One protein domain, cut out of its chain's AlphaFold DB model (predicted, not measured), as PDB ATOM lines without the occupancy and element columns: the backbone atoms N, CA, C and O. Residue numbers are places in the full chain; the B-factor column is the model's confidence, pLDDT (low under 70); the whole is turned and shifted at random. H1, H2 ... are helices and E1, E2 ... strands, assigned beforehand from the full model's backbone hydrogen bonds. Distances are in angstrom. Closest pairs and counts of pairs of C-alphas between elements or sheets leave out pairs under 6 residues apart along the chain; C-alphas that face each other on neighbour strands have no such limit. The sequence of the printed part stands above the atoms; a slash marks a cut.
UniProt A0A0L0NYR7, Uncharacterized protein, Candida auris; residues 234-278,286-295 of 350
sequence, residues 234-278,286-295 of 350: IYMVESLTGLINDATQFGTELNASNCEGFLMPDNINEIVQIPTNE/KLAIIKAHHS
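This is residues 234 to 278 and 286 to 295 of the 350 residues of an uncharacterized protein of Candida auris (UniProt A0A0L0NYR7). A small, strongly twisted sheet of three strands, with the long strand E3 in the middle, is covered by one helix, H1, packed slantwise over it. After H1 a long loop swings out, its residues 256 to 261 sticking out free, and comes back to the edge strand E2. The printed part has 55 residues, with E1, H1, E2 and E3 along the chain; the sheet order is E1, E3, E2, all antiparallel, and the class is mixed, helices and strands. It is compact, with a radius of gyration of the C-alphas of 10.4 A, and spans 31 by 22 by 16 A.

Inner strand E3, residues 286 to 294, is the antiparallel neighbour of edge strand E1, residues 234 to 239, at 153 degrees; N 236 and O 291 are within hydrogen-bond range at 2.8 A. On its other side is edge strand E2, residues 270 to 274, antiparallel at 131 degrees, with N 272 and O 288 2.8 A apart. Helix H1, residues 244 to 255, is on the sheet in two layers, a helix on one face of a sheet, at a height over the sheet of 7.4 A. It lies over E3, slantwise to the strands at 43 degrees on the local plane. The closest C-alphas of E1 and H1 are those of Val 237 and Gly 251, 5.2 A; those of H1 and E2 are Phe 250 and Ile 274, 7.0 A. E1, H1 and E2 form a split strand-helix-strand unit, two strands running the same way with E3 between them, and its crossover is left-handed. In H1 every O i to N i+4 pair is within hydrogen-bond range.

E3 measures 25.6 A from first to last C-alpha and ends at C-alpha 294, (-18.196, 9.684, 60.512). E1 measures 16.5 A and begins at C-alpha 234, (-13.793, 13.851, 58.178). E2 measures 12.1 A, and H1 measures 16.3 A.

The C-alphas of Glu 278 and Ser 295, 34.9 A apart, are the two farthest apart. The link from E1 to H1 is tight; that from H1 to E2 is long, 14 residues. Residues 279 to 285 are not printed, and C-alphas 278 and 286 are 9.9 A apart across the cut. Mean pLDDT of the printed part is 83.6; residues 257 to 259 and 295 are under 70.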
ATOM      1  N   ILE A 234     -14.366  12.522  57.977       83.00
ATOM      2  CA  ILE A 234     -13.793  13.851  58.178       83.00
ATOM      3  C   ILE A 234     -12.884  13.750  59.389       83.00
ATOM      4  O   ILE A 234     -13.358  13.466  60.488       83.00
ATOM      5  N   TYR A 235     -11.594  13.985  59.207       86.06
ATOM      6  CA  TYR A 235     -10.621  13.905  60.287       86.06
ATOM      7  C   TYR A 235     -10.420  15.279  60.919       86.06
ATOM      8  O   TYR A 235     -10.146  16.267  60.247       86.06
ATOM      9  N   MET A 236     -10.550  15.361  62.232       89.25
ATOM     10  CA  MET A 236     -10.243  16.550  63.013       89.25
ATOM     11  C   MET A 236      -8.918  16.327  63.727       89.25
ATOM     12  O   MET A 236      -8.718  15.274  64.318       89.25
ATOM     13  N   VAL A 237      -8.010  17.298  63.680       89.62
ATOM     14  CA  VAL A 237      -6.677  17.168  64.283       89.62
ATOM     15  C   VAL A 237      -6.548  18.168  65.423       89.62
ATOM     16  O   VAL A 237      -6.672  19.373  65.218       89.62
ATOM     17  N   GLU A 238      -6.303  17.667  66.630       91.25
ATOM     18  CA  GLU A 238      -6.162  18.457  67.851       91.25
ATOM     19  C   GLU A 238      -4.697  18.470  68.306       91.25
ATOM     20  O   GLU A 238      -4.077  17.421  68.481       91.25
ATOM     21  N   SER A 239      -4.108  19.658  68.478       92.00
ATOM     22  CA  SER A 239      -2.694  19.800  68.856       92.00
ATOM     23  C   SER A 239      -2.472  19.432  70.325       92.00
ATOM     24  O   SER A 239      -3.046  20.064  71.207       92.00
ATOM     25  N   LEU A 240      -1.584  18.469  70.608       87.75
ATOM     26  CA  LEU A 240      -1.168  18.140  71.982       87.75
ATOM     27  C   LEU A 240       0.033  18.958  72.454       87.75
ATOM     28  O   LEU A 240       0.219  19.192  73.643       87.75
ATOM     29  N   THR A 241       0.878  19.371  71.512       83.31
ATOM     30  CA  THR A 241       2.144  20.068  71.799       83.31
ATOM     31  C   THR A 241       2.041  21.588  71.659       83.31
ATOM     32  O   THR A 241       3.029  22.293  71.859       83.31
ATOM     33  N   GLY A 242       0.839  22.102  71.369       72.00
ATOM     34  CA  GLY A 242       0.483  23.519  71.488       72.00
ATOM     35  C   GLY A 242       0.664  24.365  70.225       72.00
ATOM     36  O   GLY A 242       0.321  25.543  70.241       72.00
ATOM     37  N   LEU A 243       1.157  23.800  69.119       81.69
ATOM     38  CA  LEU A 243       1.213  24.504  67.835       81.69
ATOM     39  C   LEU A 243      -0.018  24.157  66.995       81.69
ATOM     40  O   LEU A 243      -0.100  23.094  66.382       81.69
ATOM     41  N   ILE A 244      -1.000  25.061  67.016       89.69
ATOM     42  CA  ILE A 244      -2.279  24.924  66.302       89.69
ATOM     43  C   ILE A 244      -2.073  24.996  64.784       89.69
ATOM     44  O   ILE A 244      -2.759  24.294  64.045       89.69
ATOM     45  N   ASN A 245      -1.103  25.787  64.320       91.00
ATOM     46  CA  ASN A 245      -0.819  25.961  62.893       91.00
ATOM     47  C   ASN A 245      -0.416  24.634  62.235       91.00
ATOM     48  O   ASN A 245      -1.030  24.238  61.247       91.00
ATOM     49  N   ASP A 246       0.529  23.908  62.839       89.50
ATOM     50  CA  ASP A 246       1.010  22.618  62.327       89.50
ATOM     51  C   ASP A 246      -0.113  21.564  62.329       89.50
ATOM     52  O   ASP A 246      -0.287  20.834  61.358       89.50
ATOM     53  N   ALA A 247      -0.934  21.525  63.387       90.12
ATOM     54  CA  ALA A 247      -2.091  20.629  63.466       90.12
ATOM     55  C   ALA A 247      -3.168  20.956  62.420       90.12
ATOM     56  O   ALA A 247      -3.754  20.050  61.833       90.12
ATOM     57  N   THR A 248      -3.405  22.242  62.154       91.00
ATOM     58  CA  THR A 248      -4.374  22.693  61.146       91.00
ATOM     59  C   THR A 248      -3.896  22.362  59.739       91.00
ATOM     60  O   THR A 248      -4.679  21.868  58.927       91.00
ATOM     61  N   GLN A 249      -2.610  22.591  59.453       90.44
ATOM     62  CA  GLN A 249      -2.007  22.225  58.176       90.44
ATOM     63  C   GLN A 249      -2.102  20.714  57.958       90.44
ATOM     64  O   GLN A 249      -2.641  20.276  56.945       90.44
ATOM     65  N   PHE A 250      -1.682  19.925  58.949       89.00
ATOM     66  CA  PHE A 250      -1.754  18.470  58.887       89.00
ATOM     67  C   PHE A 250      -3.194  17.969  58.715       89.00
ATOM     68  O   PHE A 250      -3.456  17.122  57.869       89.00
ATOM     69  N   GLY A 251      -4.161  18.533  59.445       90.25
ATOM     70  CA  GLY A 251      -5.578  18.203  59.267       90.25
ATOM     71  C   GLY A 251      -6.118  18.578  57.887       90.25
ATOM     72  O   GLY A 251      -6.945  17.857  57.334       90.25
ATOM     73  N   THR A 252      -5.640  19.673  57.298       89.69
ATOM     74  CA  THR A 252      -6.012  20.077  55.934       89.69
ATOM     75  C   THR A 252      -5.463  19.097  54.905       89.69
ATOM     76  O   THR A 252      -6.203  18.669  54.023       89.69
ATOM     77  N   GLU A 253      -4.198  18.704  55.045       88.12
ATOM     78  CA  GLU A 253      -3.551  17.721  54.174       88.12
ATOM     79  C   GLU A 253      -4.222  16.349  54.286       88.12
ATOM     80  O   GLU A 253      -4.496  15.733  53.264       88.12
ATOM     81  N   LEU A 254      -4.597  15.920  55.496       87.50
ATOM     82  CA  LEU A 254      -5.260  14.636  55.745       87.50
ATOM     83  C   LEU A 254      -6.690  14.577  55.171       87.50
ATOM     84  O   LEU A 254      -7.137  13.521  54.735       87.50
ATOM     85  N   ASN A 255      -7.411  15.703  55.122       86.31
ATOM     86  CA  ASN A 255      -8.741  15.776  54.496       86.31
ATOM     87  C   ASN A 255      -8.710  16.151  53.005       86.31
ATOM     88  O   ASN A 255      -9.770  16.227  52.373       86.31
ATOM     89  N   ALA A 256      -7.539  16.439  52.434       85.75
ATOM     90  CA  ALA A 256      -7.428  16.747  51.017       85.75
ATOM     91  C   ALA A 256      -7.754  15.504  50.167       85.75
ATOM     92  O   ALA A 256      -7.724  14.369  50.619       85.75
ATOM     93  N   SER A 257      -8.064  15.683  48.886       65.12
ATOM     94  CA  SER A 257      -8.374  14.549  48.000       65.12
ATOM     95  C   SER A 257      -7.142  13.743  47.557       65.12
ATOM     96  O   SER A 257      -7.292  12.822  46.761       65.12
ATOM     97  N   ASN A 258      -5.934  14.110  48.001       68.88
ATOM     98  CA  ASN A 258      -4.664  13.568  47.511       68.88
ATOM     99  C   ASN A 258      -3.700  13.193  48.653       68.88
ATOM    100  O   ASN A 258      -2.538  13.587  48.649       68.88
ATOM    101  N   CYS A 259      -4.192  12.461  49.654       69.44
ATOM    102  CA  CYS A 259      -3.421  12.054  50.837       69.44
ATOM    103  C   CYS A 259      -2.477  10.866  50.577       69.44
ATOM    104  O   CYS A 259      -2.313  10.003  51.441       69.44
ATOM    105  N   GLU A 260      -1.890  10.762  49.384       73.50
ATOM    106  CA  GLU A 260      -0.986   9.658  49.060       73.50
ATOM    107  C   GLU A 260       0.283   9.757  49.924       73.50
ATOM    108  O   GLU A 260       0.997  10.756  49.895       73.50
ATOM    109  N   GLY A 261       0.541   8.727  50.735       72.62
ATOM    110  CA  GLY A 261       1.713   8.657  51.615       72.62
ATOM    111  C   GLY A 261       1.475   9.039  53.081       72.62
ATOM    112  O   GLY A 261       2.391   8.874  53.887       72.62
ATOM    113  N   PHE A 262       0.270   9.476  53.462       75.00
ATOM    114  CA  PHE A 262      -0.086   9.616  54.878       75.00
ATOM    115  C   PHE A 262      -0.583   8.284  55.436       75.00
ATOM    116  O   PHE A 262      -1.490   7.663  54.882       75.00
ATOM    117  N   LEU A 263       0.002   7.853  56.555       74.06
ATOM    118  CA  LEU A 263      -0.530   6.729  57.317       74.06
ATOM    119  C   LEU A 263      -1.888   7.152  57.884       74.06
ATOM    120  O   LEU A 263      -1.973   8.122  58.638       74.06
ATOM    121  N   MET A 264      -2.948   6.465  57.462       77.94
ATOM    122  CA  MET A 264      -4.273   6.681  58.032       77.94
ATOM    123  C   MET A 264      -4.282   6.141  59.461       77.94
ATOM    124  O   MET A 264      -3.767   5.046  59.676       77.94
ATOM    125  N   PRO A 265      -4.828   6.896  60.426       78.44
ATOM    126  CA  PRO A 265      -4.929   6.416  61.794       78.44
ATOM    127  C   PRO A 265      -5.845   5.192  61.852       78.44
ATOM    128  O   PRO A 265      -6.932   5.187  61.270       78.44
ATOM    129  N   ASP A 266      -5.418   4.180  62.598       82.00
ATOM    130  CA  ASP A 266      -6.186   2.959  62.833       82.00
ATOM    131  C   ASP A 266      -7.338   3.222  63.817       82.00
ATOM    132  O   ASP A 266      -8.364   2.539  63.789       82.00
ATOM    133  N   ASN A 267      -7.186   4.224  64.698       83.88
ATOM    134  CA  ASN A 267      -8.147   4.532  65.758       83.88
ATOM    135  C   ASN A 267      -8.643   5.987  65.740       83.88
ATOM    136  O   ASN A 267      -7.910   6.932  65.464       83.88
ATOM    137  N   ILE A 268      -9.900   6.182  66.163       77.88
ATOM    138  CA  ILE A 268     -10.597   7.484  66.214       77.88
ATOM    139  C   ILE A 268      -9.974   8.463  67.226       77.88
ATOM    140  O   ILE A 268     -10.333   9.623  67.215       77.88
ATOM    141  N   ASN A 269      -9.077   8.038  68.111       83.75
ATOM    142  CA  ASN A 269      -8.395   8.927  69.063       83.75
ATOM    143  C   ASN A 269      -6.885   8.668  69.072       83.75
ATOM    144  O   ASN A 269      -6.237   8.723  70.119       83.75
ATOM    145  N   GLU A 270      -6.329   8.307  67.920       86.12
ATOM    146  CA  GLU A 270      -4.913   7.994  67.813       86.12
ATOM    147  C   GLU A 270      -4.051   9.248  67.980       86.12
ATOM    148  O   GLU A 270      -4.313  10.299  67.386       86.12
ATOM    149  N   ILE A 271      -3.008   9.124  68.801       87.31
ATOM    150  CA  ILE A 271      -1.973  10.145  68.927       87.31
ATOM    151  C   ILE A 271      -0.959   9.914  67.814       87.31
ATOM    152  O   ILE A 271      -0.225   8.929  67.831       87.31
ATOM    153  N   VAL A 272      -0.882  10.859  66.887       87.31
ATOM    154  CA  VAL A 272       0.061  10.834  65.773       87.31
ATOM    155  C   VAL A 272       1.168  11.859  65.961       87.31
ATOM    156  O   VAL A 272       0.995  12.912  66.586       87.31
ATOM    157  N   GLN A 273       2.325  11.559  65.381       89.12
ATOM    158  CA  GLN A 273       3.411  12.517  65.263       89.12
ATOM    159  C   GLN A 273       3.247  13.314  63.968       89.12
ATOM    160  O   GLN A 273       3.199  12.739  62.883       89.12
ATOM    161  N   ILE A 274       3.210  14.642  64.084       87.81
ATOM    162  CA  ILE A 274       3.133  15.530  62.926       87.81
ATOM    163  C   ILE A 274       4.547  15.662  62.341       87.81
ATOM    164  O   ILE A 274       5.473  16.027  63.081       87.81
ATOM    165  N   PRO A 275       4.757  15.366  61.046       82.50
ATOM    166  CA  PRO A 275       6.018  15.676  60.390       82.50
ATOM    167  C   PRO A 275       6.214  17.194  60.397       82.50
ATOM    168  O   PRO A 275       5.337  17.952  59.996       82.50
ATOM    169  N   THR A 276       7.360  17.650  60.895       81.31
ATOM    170  CA  THR A 276       7.692  19.079  60.959       81.31
ATOM    171  C   THR A 276       8.977  19.332  60.196       81.31
ATOM    172  O   THR A 276       9.842  18.463  60.119       81.31
ATOM    173  N   ASN A 277       9.125  20.546  59.669       81.44
ATOM    174  CA  ASN A 277      10.325  20.965  58.941       81.44
ATOM    175  C   ASN A 277      11.552  21.164  59.854       81.44
ATOM    176  O   ASN A 277      12.623  21.543  59.384       81.44
ATOM    177  N   GLU A 278      11.415  20.943  61.164       80.00
ATOM    178  CA  GLU A 278      12.511  21.064  62.118       80.00
ATOM    179  C   GLU A 278      13.425  19.838  62.005       80.00
ATOM    180  O   GLU A 278      13.163  18.779  62.571       80.00
ATOM    181  N   LYS A 286       6.434  16.999  67.602       87.12
ATOM    182  CA  LYS A 286       5.101  17.589  67.735       87.12
ATOM    183  C   LYS A 286       4.064  16.488  67.588       87.12
ATOM    184  O   LYS A 286       4.115  15.703  66.643       87.12
ATOM    185  N   LEU A 287       3.169  16.404  68.563       88.56
ATOM    186  CA  LEU A 287       2.118  15.393  68.630       88.56
ATOM    187  C   LEU A 287       0.749  16.050  68.453       88.56
ATOM    188  O   LEU A 287       0.540  17.187  68.900       88.56
ATOM    189  N   ALA A 288      -0.172  15.306  67.855       89.12
ATOM    190  CA  ALA A 288      -1.581  15.650  67.747       89.12
ATOM    191  C   ALA A 288      -2.462  14.411  67.931       89.12
ATOM    192  O   ALA A 288      -2.017  13.291  67.701       89.12
ATOM    193  N   ILE A 289      -3.712  14.620  68.336       89.50
ATOM    194  CA  ILE A 289      -4.753  13.588  68.347       89.50
ATOM    195  C   ILE A 289      -5.573  13.741  67.075       89.50
ATOM    196  O   ILE A 289      -6.073  14.834  66.797       89.50
ATOM    197  N   ILE A 290      -5.750  12.656  66.325       87.06
ATOM    198  CA  ILE A 290      -6.706  12.629  65.217       87.06
ATOM    199  C   ILE A 290      -8.036  12.083  65.723       87.06
ATOM    200  O   ILE A 290      -8.078  11.027  66.344       87.06
ATOM    201  N   LYS A 291      -9.117  12.798  65.403       86.75
ATOM    202  CA  LYS A 291     -10.514  12.446  65.649       86.75
ATOM    203  C   LYS A 291     -11.260  12.242  64.340       86.75
ATOM    204  O   LYS A 291     -11.553  13.206  63.641       86.75
ATOM    205  N   ALA A 292     -11.593  10.998  64.003       83.62
ATOM    206  CA  ALA A 292     -12.360  10.695  62.793       83.62
ATOM    207  C   ALA A 292     -13.874  10.847  63.034       83.62
ATOM    208  O   ALA A 292     -14.506  10.058  63.741       83.62
ATOM    209  N   HIS A 293     -14.486  11.852  62.410       81.50
ATOM    210  CA  HIS A 293     -15.926  12.065  62.428       81.50
ATOM    211  C   HIS A 293     -16.588  11.388  61.224       81.50
ATOM    212  O   HIS A 293     -16.400  11.765  60.065       81.50
ATOM    213  N   HIS A 294     -17.446  10.419  61.518       75.94
ATOM    214  CA  HIS A 294     -18.196   9.684  60.512       75.94
ATOM    215  C   HIS A 294     -19.476  10.454  60.190       75.94
ATOM    216  O   HIS A 294     -20.313  10.710  61.061       75.94
ATOM    217  N   SER A 295     -19.646  10.869  58.935       68.81
ATOM    218  CA  SER A 295     -20.871  11.555  58.531       68.81
ATOM    219  C   SER A 295     -22.050  10.576  58.539       68.81
ATOM    220  O   SER A 295     -22.229   9.794  57.608       68.81
TER     221      SER A 295